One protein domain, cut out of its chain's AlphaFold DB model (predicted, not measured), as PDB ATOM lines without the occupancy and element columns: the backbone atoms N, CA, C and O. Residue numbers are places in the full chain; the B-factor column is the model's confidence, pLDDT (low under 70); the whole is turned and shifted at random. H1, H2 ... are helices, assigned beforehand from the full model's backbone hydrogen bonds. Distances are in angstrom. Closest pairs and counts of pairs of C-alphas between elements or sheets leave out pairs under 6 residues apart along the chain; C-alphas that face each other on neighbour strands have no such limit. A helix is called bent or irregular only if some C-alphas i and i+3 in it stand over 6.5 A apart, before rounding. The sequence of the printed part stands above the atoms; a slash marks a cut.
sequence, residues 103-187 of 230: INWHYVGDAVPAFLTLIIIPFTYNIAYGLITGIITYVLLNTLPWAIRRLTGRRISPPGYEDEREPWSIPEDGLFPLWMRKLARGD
ATOM      1  N   ILE A 103     146.223 121.065 171.133       86.25
ATOM      2  CA  ILE A 103     146.911 122.049 171.977       86.25
ATOM      3  C   ILE A 103     147.660 123.050 171.091       86.25
ATOM      4  O   ILE A 103     148.318 122.677 170.119       86.25
ATOM      5  N   ASN A 104     147.613 124.331 171.452       84.88
ATOM      6  CA  ASN A 104     148.369 125.365 170.765       84.88
ATOM      7  C   ASN A 104     149.877 125.276 171.077       84.88
ATOM      8  O   ASN A 104     150.371 125.837 172.053       84.88
ATOM      9  N   TRP A 105     150.616 124.578 170.214       85.81
ATOM     10  CA  TRP A 105     152.067 124.391 170.337       85.81
ATOM     11  C   TRP A 105     152.907 125.603 169.920       85.81
ATOM     12  O   TRP A 105     154.106 125.622 170.194       85.81
ATOM     13  N   HIS A 106     152.305 126.595 169.261       84.69
ATOM     14  CA  HIS A 106     153.019 127.792 168.811       84.69
ATOM     15  C   HIS A 106     153.302 128.719 169.997       84.69
ATOM     16  O   HIS A 106     154.416 129.212 170.159       84.69
ATOM     17  N   TYR A 107     152.340 128.843 170.911       83.25
ATOM     18  CA  TYR A 107     152.493 129.672 172.095       83.25
ATOM     19  C   TYR A 107     153.192 128.922 173.241       83.25
ATOM     20  O   TYR A 107     152.647 128.006 173.861       83.25
ATOM     21  N   VAL A 108     154.400 129.375 173.593       82.75
ATOM     22  CA  VAL A 108     155.237 128.792 174.665       82.75
ATOM     23  C   VAL A 108     154.510 128.726 176.015       82.75
ATOM     24  O   VAL A 108     154.737 127.799 176.794       82.75
ATOM     25  N   GLY A 109     153.623 129.687 176.294       83.19
ATOM     26  CA  GLY A 109     152.860 129.725 177.541       83.19
ATOM     27  C   GLY A 109     151.842 128.589 177.696       83.19
ATOM     28  O   GLY A 109     151.518 128.266 178.832       83.19
ATOM     29  N   ASP A 110     151.419 127.948 176.601       86.00
ATOM     30  CA  ASP A 110     150.495 126.801 176.612       86.00
ATOM     31  C   ASP A 110     151.240 125.487 176.327       86.00
ATOM     32  O   ASP A 110     150.985 124.460 176.965       86.00
ATOM     33  N   ALA A 111     152.240 125.533 175.440       89.38
ATOM     34  CA  ALA A 111     153.061 124.385 175.063       89.38
ATOM     35  C   ALA A 111     153.894 123.828 176.232       89.38
ATOM     36  O   ALA A 111     153.942 122.614 176.444       89.38
ATOM     37  N   VAL A 112     154.548 124.697 177.017       91.12
ATOM     38  CA  VAL A 112     155.421 124.268 178.126       91.12
ATOM     39  C   VAL A 112     154.633 123.595 179.259       91.12
ATOM     40  O   VAL A 112     155.030 122.503 179.674       91.12
ATOM     41  N   PRO A 113     153.508 124.154 179.753       91.81
ATOM     42  CA  PRO A 113     152.683 123.478 180.754       91.81
ATOM     43  C   PRO A 113     152.112 122.143 180.270       91.81
ATOM     44  O   PRO A 113     152.100 121.171 181.032       91.81
ATOM     45  N   ALA A 114     151.669 122.069 179.009       92.00
ATOM     46  CA  ALA A 114     151.152 120.838 178.418       92.00
ATOM     47  C   ALA A 114     152.225 119.740 178.362       92.00
ATOM     48  O   ALA A 114     152.000 118.619 178.823       92.00
ATOM     49  N   PHE A 115     153.420 120.080 177.872       93.06
ATOM     50  CA  PHE A 115     154.560 119.165 177.811       93.06
ATOM     51  C   PHE A 115     154.983 118.667 179.196       93.06
ATOM     52  O   PHE A 115     155.189 117.468 179.399       93.06
ATOM     53  N   LEU A 116     155.065 119.573 180.172       93.50
ATOM     54  CA  LEU A 116     155.446 119.221 181.536       93.50
ATOM     55  C   LEU A 116     154.423 118.273 182.171       93.50
ATOM     56  O   LEU A 116     154.801 117.288 182.798       93.50
ATOM     57  N   THR A 117     153.130 118.515 181.951       94.00
ATOM     58  CA  THR A 117     152.060 117.631 182.438       94.00
ATOM     59  C   THR A 117     152.195 116.222 181.856       94.00
ATOM     60  O   THR A 117     152.136 115.246 182.602       94.00
ATOM     61  N   LEU A 118     152.446 116.100 180.545       92.81
ATOM     62  CA  LEU A 118     152.585 114.805 179.863       92.81
ATOM     63  C   LEU A 118     153.738 113.954 180.405       92.81
ATOM     64  O   LEU A 118     153.623 112.732 180.459       92.81
ATOM     65  N   ILE A 119     154.838 114.587 180.811       94.88
ATOM     66  CA  ILE A 119     156.044 113.891 181.270       94.88
ATOM     67  C   ILE A 119     156.032 113.631 182.781       94.88
ATOM     68  O   ILE A 119     156.469 112.571 183.231       94.88
ATOM     69  N   ILE A 120     155.517 114.562 183.588       95.38
ATOM     70  CA  ILE A 120     155.547 114.426 185.051       95.38
ATOM     71  C   ILE A 120     154.584 113.338 185.540       95.38
ATOM     72  O   ILE A 120     154.901 112.661 186.518       95.38
ATOM     73  N   ILE A 121     153.449 113.118 184.863       95.25
ATOM     74  CA  ILE A 121     152.495 112.053 185.223       95.25
ATOM     75  C   ILE A 121     153.166 110.665 185.257       95.25
ATOM     76  O   ILE A 121     153.140 110.040 186.323       95.25
ATOM     77  N   PRO A 122     153.783 110.166 184.162       92.19
ATOM     78  CA  PRO A 122     154.432 108.858 184.173       92.19
ATOM     79  C   PRO A 122     155.660 108.823 185.086       92.19
ATOM     80  O   PRO A 122     155.874 107.810 185.745       92.19
ATOM     81  N   PHE A 123     156.436 109.909 185.197       94.00
ATOM     82  CA  PHE A 123     157.605 109.922 186.086       94.00
ATOM     83  C   PHE A 123     157.255 109.893 187.572       94.00
ATOM     84  O   PHE A 123     157.993 109.308 188.362       94.00
ATOM     85  N   THR A 124     156.136 110.497 187.964       93.06
ATOM     86  CA  THR A 124     155.713 110.543 189.373       93.06
ATOM     87  C   THR A 124     154.804 109.366 189.735       93.06
ATOM     88  O   THR A 124     154.439 109.211 190.898       93.06
ATOM     89  N   TYR A 125     154.397 108.552 188.750       92.69
ATOM     90  CA  TYR A 125     153.360 107.520 188.893       92.69
ATOM     91  C   TYR A 125     152.070 108.052 189.546       92.69
ATOM     92  O   TYR A 125     151.331 107.318 190.202       92.69
ATOM     93  N   ASN A 126     151.799 109.353 189.391       91.25
ATOM     94  CA  ASN A 126     150.696 110.034 190.052       91.25
ATOM     95  C   ASN A 126     150.167 111.180 189.183       91.25
ATOM     96  O   ASN A 126     150.860 112.163 188.908       91.25
ATOM     97  N   ILE A 127     148.897 111.055 188.800       91.31
ATOM     98  CA  ILE A 127     148.201 112.010 187.935       91.31
ATOM     99  C   ILE A 127     148.031 113.367 188.635       91.31
ATOM    100  O   ILE A 127     148.174 114.406 187.992       91.31
ATOM    101  N   ALA A 128     147.788 113.378 189.950       91.81
ATOM    102  CA  ALA A 128     147.553 114.606 190.705       91.81
ATOM    103  C   ALA A 128     148.794 115.508 190.722       91.81
ATOM    104  O   ALA A 128     148.688 116.700 190.439       91.81
ATOM    105  N   TYR A 129     149.981 114.950 190.983       92.94
ATOM    106  CA  TYR A 129     151.221 115.732 190.975       92.94
ATOM    107  C   TYR A 129     151.561 116.273 189.580       92.94
ATOM    108  O   TYR A 129     151.988 117.425 189.458       92.94
ATOM    109  N   GLY A 130     151.311 115.491 188.527       92.75
ATOM    110  CA  GLY A 130     151.458 115.952 187.145       92.75
ATOM    111  C   GLY A 130     150.544 117.128 186.809       92.75
ATOM    112  O   GLY A 130     151.023 118.147 186.312       92.75
ATOM    113  N   LEU A 131     149.258 117.032 187.161       93.38
ATOM    114  CA  LEU A 131     148.287 118.115 186.973       93.38
ATOM    115  C   LEU A 131     148.658 119.378 187.753       93.38
ATOM    116  O   LEU A 131     148.639 120.469 187.189       93.38
ATOM    117  N   ILE A 132     149.026 119.247 189.031       93.88
ATOM    118  CA  ILE A 132     149.427 120.387 189.869       93.88
ATOM    119  C   ILE A 132     150.622 121.112 189.244       93.88
ATOM    120  O   ILE A 132     150.611 122.337 189.126       93.88
ATOM    121  N   THR A 133     151.630 120.362 188.797       93.94
ATOM    122  CA  THR A 133     152.831 120.932 188.174       93.94
ATOM    123  C   THR A 133     152.487 121.661 186.870       93.94
ATOM    124  O   THR A 133     152.963 122.776 186.642       93.94
ATOM    125  N   GLY A 134     151.609 121.081 186.048       92.69
ATOM    126  CA  GLY A 134     151.083 121.710 184.838       92.69
ATOM    127  C   GLY A 134     150.358 123.025 185.114       92.69
ATOM    128  O   GLY A 134     150.706 124.056 184.544       92.69
ATOM    129  N   ILE A 135     149.401 123.015 186.046       93.44
ATOM    130  CA  ILE A 135     148.607 124.197 186.416       93.44
ATOM    131  C   ILE A 135     149.505 125.303 186.974       93.44
ATOM    132  O   ILE A 135     149.381 126.452 186.558       93.44
ATOM    133  N   ILE A 136     150.433 124.978 187.878       93.69
ATOM    134  CA  ILE A 136     151.368 125.965 188.443       93.69
ATOM    135  C   ILE A 136     152.217 126.588 187.334       93.69
ATOM    136  O   ILE A 136     152.375 127.807 187.292       93.69
ATOM    137  N   THR A 137     152.724 125.773 186.410       92.00
ATOM    138  CA  THR A 137     153.557 126.249 185.299       92.00
ATOM    139  C   THR A 137     152.765 127.141 184.348       92.00
ATOM    140  O   THR A 137     153.258 128.201 183.964       92.00
ATOM    141  N   TYR A 138     151.519 126.775 184.029       90.50
ATOM    142  CA  TYR A 138     150.615 127.601 183.224       90.50
ATOM    143  C   TYR A 138     150.320 128.940 183.899       90.50
ATOM    144  O   TYR A 138     150.467 129.998 183.286       90.50
ATOM    145  N   VAL A 139     149.964 128.912 185.188       89.44
ATOM    146  CA  VAL A 139     149.711 130.130 185.958       89.44
ATOM    147  C   VAL A 139     150.952 131.008 185.952       89.44
ATOM    148  O   VAL A 139     150.828 132.171 185.591       89.44
ATOM    149  N   LEU A 140     152.140 130.483 186.261       88.38
ATOM    150  CA  LEU A 140     153.384 131.260 186.272       88.38
ATOM    151  C   LEU A 140     153.707 131.868 184.902       88.38
ATOM    152  O   LEU A 140     153.921 133.077 184.812       88.38
ATOM    153  N   LEU A 141     153.698 131.069 183.833       85.81
ATOM    154  CA  LEU A 141     154.050 131.532 182.487       85.81
ATOM    155  C   LEU A 141     153.044 132.521 181.908       85.81
ATOM    156  O   LEU A 141     153.430 133.368 181.110       85.81
ATOM    157  N   ASN A 142     151.777 132.453 182.309       83.44
ATOM    158  CA  ASN A 142     150.762 133.379 181.825       83.44
ATOM    159  C   ASN A 142     150.608 134.624 182.725       83.44
ATOM    160  O   ASN A 142     150.391 135.727 182.220       83.44
ATOM    161  N   THR A 143     150.750 134.497 184.051       82.94
ATOM    162  CA  THR A 143     150.629 135.641 184.979       82.94
ATOM    163  C   THR A 143     151.886 136.496 185.066       82.94
ATOM    164  O   THR A 143     151.745 137.709 185.215       82.94
ATOM    165  N   LEU A 144     153.095 135.938 184.930       82.31
ATOM    166  CA  LEU A 144     154.331 136.733 184.984       82.31
ATOM    167  C   LEU A 144     154.407 137.764 183.843       82.31
ATOM    168  O   LEU A 144     154.556 138.953 184.142       82.31
ATOM    169  N   PRO A 145     154.228 137.399 182.555       78.44
ATOM    170  CA  PRO A 145     154.197 138.378 181.471       78.44
ATOM    171  C   PRO A 145     153.039 139.365 181.597       78.44
ATOM    172  O   PRO A 145     153.209 140.552 181.320       78.44
ATOM    173  N   TRP A 146     151.872 138.904 182.059       78.50
ATOM    174  CA  TRP A 146     150.726 139.772 182.309       78.50
ATOM    175  C   TRP A 146     151.034 140.836 183.377       78.50
ATOM    176  O   TRP A 146     150.759 142.019 183.161       78.50
ATOM    177  N   ALA A 147     151.661 140.448 184.490       79.62
ATOM    178  CA  ALA A 147     152.046 141.348 185.575       79.62
ATOM    179  C   ALA A 147     153.141 142.335 185.141       79.62
ATOM    180  O   ALA A 147     153.017 143.535 185.390       79.62
ATOM    181  N   ILE A 148     154.165 141.861 184.423       77.75
ATOM    182  CA  ILE A 148     155.223 142.713 183.857       77.75
ATOM    183  C   ILE A 148     154.609 143.739 182.903       77.75
ATOM    184  O   ILE A 148     154.845 144.936 183.041       77.75
ATOM    185  N   ARG A 149     153.729 143.312 181.993       73.88
ATOM    186  CA  ARG A 149     153.034 144.216 181.067       73.88
ATOM    187  C   ARG A 149     152.203 145.266 181.803       73.88
ATOM    188  O   ARG A 149     152.165 146.423 181.373       73.88
ATOM    189  N   ARG A 150     151.528 144.867 182.887       79.00
ATOM    190  CA  ARG A 150     150.700 145.753 183.714       79.00
ATOM    191  C   ARG A 150     151.543 146.813 184.421       79.00
ATOM    192  O   ARG A 150     151.119 147.962 184.468       79.00
ATOM    193  N   LEU A 151     152.725 146.440 184.907       79.81
ATOM    194  CA  LEU A 151     153.656 147.334 185.601       79.81
ATOM    195  C   LEU A 151     154.452 148.232 184.641       79.81
ATOM    196  O   LEU A 151     154.683 149.398 184.941       79.81
ATOM    197  N   THR A 152     154.831 147.735 183.462       72.75
ATOM    198  CA  THR A 152     155.652 148.462 182.472       72.75
ATOM    199  C   THR A 152     154.812 149.236 181.441       72.75
ATOM    200  O   THR A 152     155.332 149.699 180.425       72.75
ATOM    201  N   GLY A 153     153.498 149.375 181.651       70.06
ATOM    202  CA  GLY A 153     152.628 150.178 180.784       70.06
ATOM    203  C   GLY A 153     152.636 149.743 179.311       70.06
ATOM    204  O   GLY A 153     152.589 150.591 178.428       70.06
ATOM    205  N   ARG A 154     152.709 148.428 179.042       63.47
ATOM    206  CA  ARG A 154     152.800 147.815 177.694       63.47
ATOM    207  C   ARG A 154     154.104 148.048 176.909       63.47
ATOM    208  O   ARG A 154     154.139 147.696 175.736       63.47
ATOM    209  N   ARG A 155     155.186 148.568 177.509       57.97
ATOM    210  CA  ARG A 155     156.459 148.769 176.775       57.97
ATOM    211  C   ARG A 155     157.227 147.490 176.424       57.97
ATOM    212  O   ARG A 155     158.021 147.522 175.494       57.97
ATOM    213  N   ILE A 156     157.026 146.398 177.162       60.94
ATOM    214  CA  ILE A 156     157.712 145.120 176.940       60.94
ATOM    215  C   ILE A 156     156.639 144.050 176.753       60.94
ATOM    216  O   ILE A 156     155.814 143.842 177.642       60.94
ATOM    217  N   SER A 157     156.644 143.405 175.589       60.12
ATOM    218  CA  SER A 157     155.833 142.226 175.293       60.12
ATOM    219  C   SER A 157     156.782 141.086 174.916       60.12
ATOM    220  O   SER A 157     157.692 141.327 174.117       60.12
ATOM    221  N   PRO A 158     156.632 139.875 175.481       60.22
ATOM    222  CA  PRO A 158     157.355 138.711 174.990       60.22
ATOM    223  C   PRO A 158     157.028 138.463 173.505       60.22
ATOM    224  O   PRO A 158     155.895 138.734 173.088       60.22
ATOM    225  N   PRO A 159     157.974 137.942 172.705       61.12
ATOM    226  CA  PRO A 159     157.714 137.561 171.316       61.12
ATOM    227  C   PRO A 159     156.514 136.598 171.230       61.12
ATOM    228  O   PRO A 159     156.426 135.679 172.039       61.12
ATOM    229  N   GLY A 160     155.578 136.825 170.300       59.31
ATOM    230  CA  GLY A 160     154.415 135.948 170.063       59.31
ATOM    231  C   GLY A 160     153.220 136.110 171.020       59.31
ATOM    232  O   GLY A 160     152.181 135.491 170.815       59.31
ATOM    233  N   TYR A 161     153.306 136.974 172.043       62.84
ATOM    234  CA  TYR A 161     152.249 137.123 173.062       62.84
ATOM    235  C   TYR A 161     150.908 137.674 172.531       62.84
ATOM    236  O   TYR A 161     149.870 137.451 173.154       62.84
ATOM    237  N   GLU A 162     150.915 138.427 171.426       59.19
ATOM    238  CA  GLU A 162     149.704 139.049 170.860       59.19
ATOM    239  C   GLU A 162     149.101 138.262 169.688       59.19
ATOM    240  O   GLU A 162     147.883 138.291 169.532       59.19
ATOM    241  N   ASP A 163     149.919 137.527 168.929       62.44
ATOM    242  CA  ASP A 163     149.486 136.840 167.704       62.44
ATOM    243  C   ASP A 163     149.119 135.364 167.930       62.44
ATOM    244  O   ASP A 163     148.224 134.843 167.267       62.44
ATOM    245  N   GLU A 164     149.785 134.680 168.868       64.12
ATOM    246  CA  GLU A 164     149.669 133.221 169.023       64.12
ATOM    247  C   GLU A 164     148.884 132.802 170.264       64.12
ATOM    248  O   GLU A 164     148.425 131.667 170.337       64.12
ATOM    249  N   ARG A 165     148.718 133.681 171.257       62.69
ATOM    250  CA  ARG A 165     147.999 133.353 172.493       62.69
ATOM    251  C   ARG A 165     146.511 133.207 172.194       62.69
ATOM    252  O   ARG A 165     145.896 134.159 171.716       62.69
ATOM    253  N   GLU A 166     145.906 132.077 172.565       62.41
ATOM    254  CA  GLU A 166     144.448 131.979 172.534       62.41
ATOM    255  C   GLU A 166     143.879 133.032 173.496       62.41
ATOM    256  O   GLU A 166     144.166 133.005 174.703       62.41
ATOM    257  N   PRO A 167     143.135 134.035 172.993       56.19
ATOM    258  CA  PRO A 167     142.602 135.059 173.859       56.19
ATOM    259  C   PRO A 167     141.636 134.369 174.811       56.19
ATOM    260  O   PRO A 167     140.696 133.704 174.387       56.19
ATOM    261  N   TRP A 168     141.873 134.532 176.113       58.53
ATOM    262  CA  TRP A 168     140.892 134.163 177.121       58.53
ATOM    263  C   TRP A 168     139.644 135.024 176.887       58.53
ATOM    264  O   TRP A 168     139.574 136.171 177.335       58.53
ATOM    265  N   SER A 169     138.710 134.510 176.089       56.31
ATOM    266  CA  SER A 169     137.436 135.145 175.800       56.31
ATOM    267  C   SER A 169     136.533 134.887 176.990       56.31
ATOM    268  O   SER A 169     136.152 133.748 177.257       56.31
ATOM    269  N   ILE A 170     136.210 135.945 177.727       55.91
ATOM    270  CA  ILE A 170     135.111 135.895 178.688       55.91
ATOM    271  C   ILE A 170     133.874 135.500 177.870       55.91
ATOM    272  O   ILE A 170     133.614 136.180 176.873       55.91
ATOM    273  N   PRO A 171     133.156 134.415 178.216       61.03
ATOM    274  CA  PRO A 171     131.921 134.075 177.520       61.03
ATOM    275  C   PRO A 171     131.007 135.303 177.530       61.03
ATOM    276  O   PRO A 171     130.934 136.004 178.542       61.03
ATOM    277  N   GLU A 172     130.351 135.609 176.409       54.53
ATOM    278  CA  GLU A 172     129.489 136.799 176.288       54.53
ATOM    279  C   GLU A 172     128.372 136.790 177.357       54.53
ATOM    280  O   GLU A 172     127.993 137.834 177.894       54.53
ATOM    281  N   ASP A 173     127.990 135.592 177.811       54.34
ATOM    282  CA  ASP A 173     127.078 135.328 178.926       54.34
ATOM    283  C   ASP A 173     127.696 135.469 180.327       54.34
ATOM    284  O   ASP A 173     127.063 135.143 181.326       54.34
ATOM    285  N   GLY A 174     128.903 136.031 180.432       59.28
ATOM    286  CA  GLY A 174     129.677 136.351 181.635       59.28
ATOM    287  C   GLY A 174     129.876 135.230 182.667       59.28
ATOM    288  O   GLY A 174     129.656 134.056 182.423       59.28
ATOM    289  N   LEU A 175     130.387 135.603 183.845       66.38
ATOM    290  CA  LEU A 175     131.035 134.659 184.777       66.38
ATOM    291  C   LEU A 175     130.076 133.806 185.633       66.38
ATOM    292  O   LEU A 175     130.515 132.903 186.337       66.38
ATOM    293  N   PHE A 176     128.778 134.110 185.614       67.94
ATOM    294  CA  PHE A 176     127.800 133.474 186.496       67.94
ATOM    295  C   PHE A 176     126.886 132.545 185.703       67.94
ATOM    296  O   PHE A 176     126.424 132.963 184.640       67.94
ATOM    297  N   PRO A 177     126.548 131.357 186.242       67.62
ATOM    298  CA  PRO A 177     125.584 130.458 185.624       67.62
ATOM    299  C   PRO A 177     124.268 131.166 185.282       67.62
ATOM    300  O   PRO A 177     123.797 132.024 186.037       67.62
ATOM    301  N   LEU A 178     123.633 130.758 184.182       66.44
ATOM    302  CA  LEU A 178     122.387 131.355 183.691       66.44
ATOM    303  C   LEU A 178     121.274 131.327 184.751       66.44
ATOM    304  O   LEU A 178     120.623 132.345 184.990       66.44
ATOM    305  N   TRP A 179     121.128 130.219 185.489       66.56
ATOM    306  CA  TRP A 179     120.161 130.116 186.589       66.56
ATOM    307  C   TRP A 179     120.436 131.124 187.716       66.56
ATOM    308  O   TRP A 179     119.493 131.658 188.288       66.56
ATOM    309  N   MET A 180     121.703 131.442 188.010       69.62
ATOM    310  CA  MET A 180     122.082 132.393 189.063       69.62
ATOM    311  C   MET A 180     121.723 133.827 188.658       69.62
ATOM    312  O   MET A 180     121.253 134.616 189.480       69.62
ATOM    313  N   ARG A 181     121.868 134.155 187.370       68.69
ATOM    314  CA  ARG A 181     121.427 135.437 186.799       68.69
ATOM    315  C   ARG A 181     119.908 135.554 186.752       68.69
ATOM    316  O   ARG A 181     119.374 136.609 187.084       68.69
ATOM    317  N   LYS A 182     119.211 134.483 186.363       68.19
ATOM    318  CA  LYS A 182     117.742 134.443 186.324       68.19
ATOM    319  C   LYS A 182     117.139 134.515 187.729       68.19
ATOM    320  O   LYS A 182     116.202 135.280 187.942       68.19
ATOM    321  N   LEU A 183     117.761 133.855 188.710       73.44
ATOM    322  CA  LEU A 183     117.419 133.983 190.129       73.44
ATOM    323  C   LEU A 183     117.611 135.424 190.623       73.44
ATOM    324  O   LEU A 183     116.731 135.967 191.285       73.44
ATOM    325  N   ALA A 184     118.720 136.074 190.249       74.44
ATOM    326  CA  ALA A 184     118.973 137.478 190.581       74.44
ATOM    327  C   ALA A 184     117.972 138.449 189.920       74.44
ATOM    328  O   ALA A 184     117.707 139.515 190.471       74.44
ATOM    329  N   ARG A 185     117.387 138.084 188.768       72.12
ATOM    330  CA  ARG A 185     116.312 138.839 188.092       72.12
ATOM    331  C   ARG A 185     114.900 138.486 188.583       72.12
ATOM    332  O   ARG A 185     113.943 139.100 188.125       72.12
ATOM    333  N   GLY A 186     114.758 137.543 189.518       70.25
ATOM    334  CA  GLY A 186     113.462 137.124 190.065       70.25
ATOM    335  C   GLY A 186     112.610 136.285 189.108       70.25
ATOM    336  O   GLY A 186     111.414 136.105 189.348       70.25
ATOM    337  N   ASP A 187     113.206 135.768 188.033       67.88
ATOM    338  CA  ASP A 187     112.485 135.050 186.989       67.88
ATOM    339  C   ASP A 187     112.345 133.561 187.333       67.88
ATOM    340  O   ASP A 187     113.310 132.889 187.704       67.88
TER     341      ASP A 187
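This is residues 103 to 187 of the 230 residues of the protein "Putative xanthine/uracil permease C887,17" of Thanatephorus cucumeris (strain AG1-IB / isolate 7/3/14) (UniProt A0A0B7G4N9). Two long helices, H1 and H2, lie side by side as a helical hairpin, and from the far end of H2 a long link folds back beside the hairpin and then runs out as an arm to a short helix, H3, well away from it. Residues 167 to 172 of that link stick out free, and the arm with H3 at its end makes much of the length. The printed part has 85 residues with three named helices, in the order H1, H2, H3, and no named strand; the class is all helix. The whole is only just loose, close to extended, with a radius of gyration of the C-alphas of 17.5 A, and its flat outline spans 51 by 41 by 22 A.

After residues 103 to 107, H1 takes residues 108 to 124 and measures 23.4 A from first to last C-alpha; C-alpha 108 is at (155.237, 128.792, 174.665). H2, the longest helix, takes residues 127 to 151 and measures 35.8 A; C-alpha 151 is at (153.656, 147.334, 185.601). Neither helix is bent or irregular, but only just: C-alphas 109 and 112 in H1 are 6.1 A apart, and so are C-alphas 142 and 145 in H2. Residues 152 to 177 hold no named element. H3 takes residues 178 to 184 and ends with C-alpha 184 at (118.973, 137.478, 190.581).

H1 and H2 form a helical hairpin over a tight link of 2 residues. They touch, with 30 pairs of C-alphas within 8 A, and their closest C-alphas are those of Ile 121 and Gly 130, 4.5 A apart. Their lines stand at a shallow tilt of 23 degrees, and they run opposite ways. H3 is apart from H1 and from H2. In H3 every O i to N i+4 pair is within hydrogen-bond range, against 11 of 13 in H1 and 19 of 21 in H2.

The two C-alphas farthest apart are those of Phe 123 and Gly 186, at 52.0 A, and the first and last printed C-alphas, of Ile 103 and Asp 187, are 39.7 A apart. The printed part has no cut. The link from H2 to H3 is long, with 26 residues, and residues 167 to 172 within it stand free. The mean pLDDT of the printed part is 78.0; it is under 70 at residues 154 to 182 and at residue 187, while its mean is 91 over H1, 87 over H2 and 70 over H3.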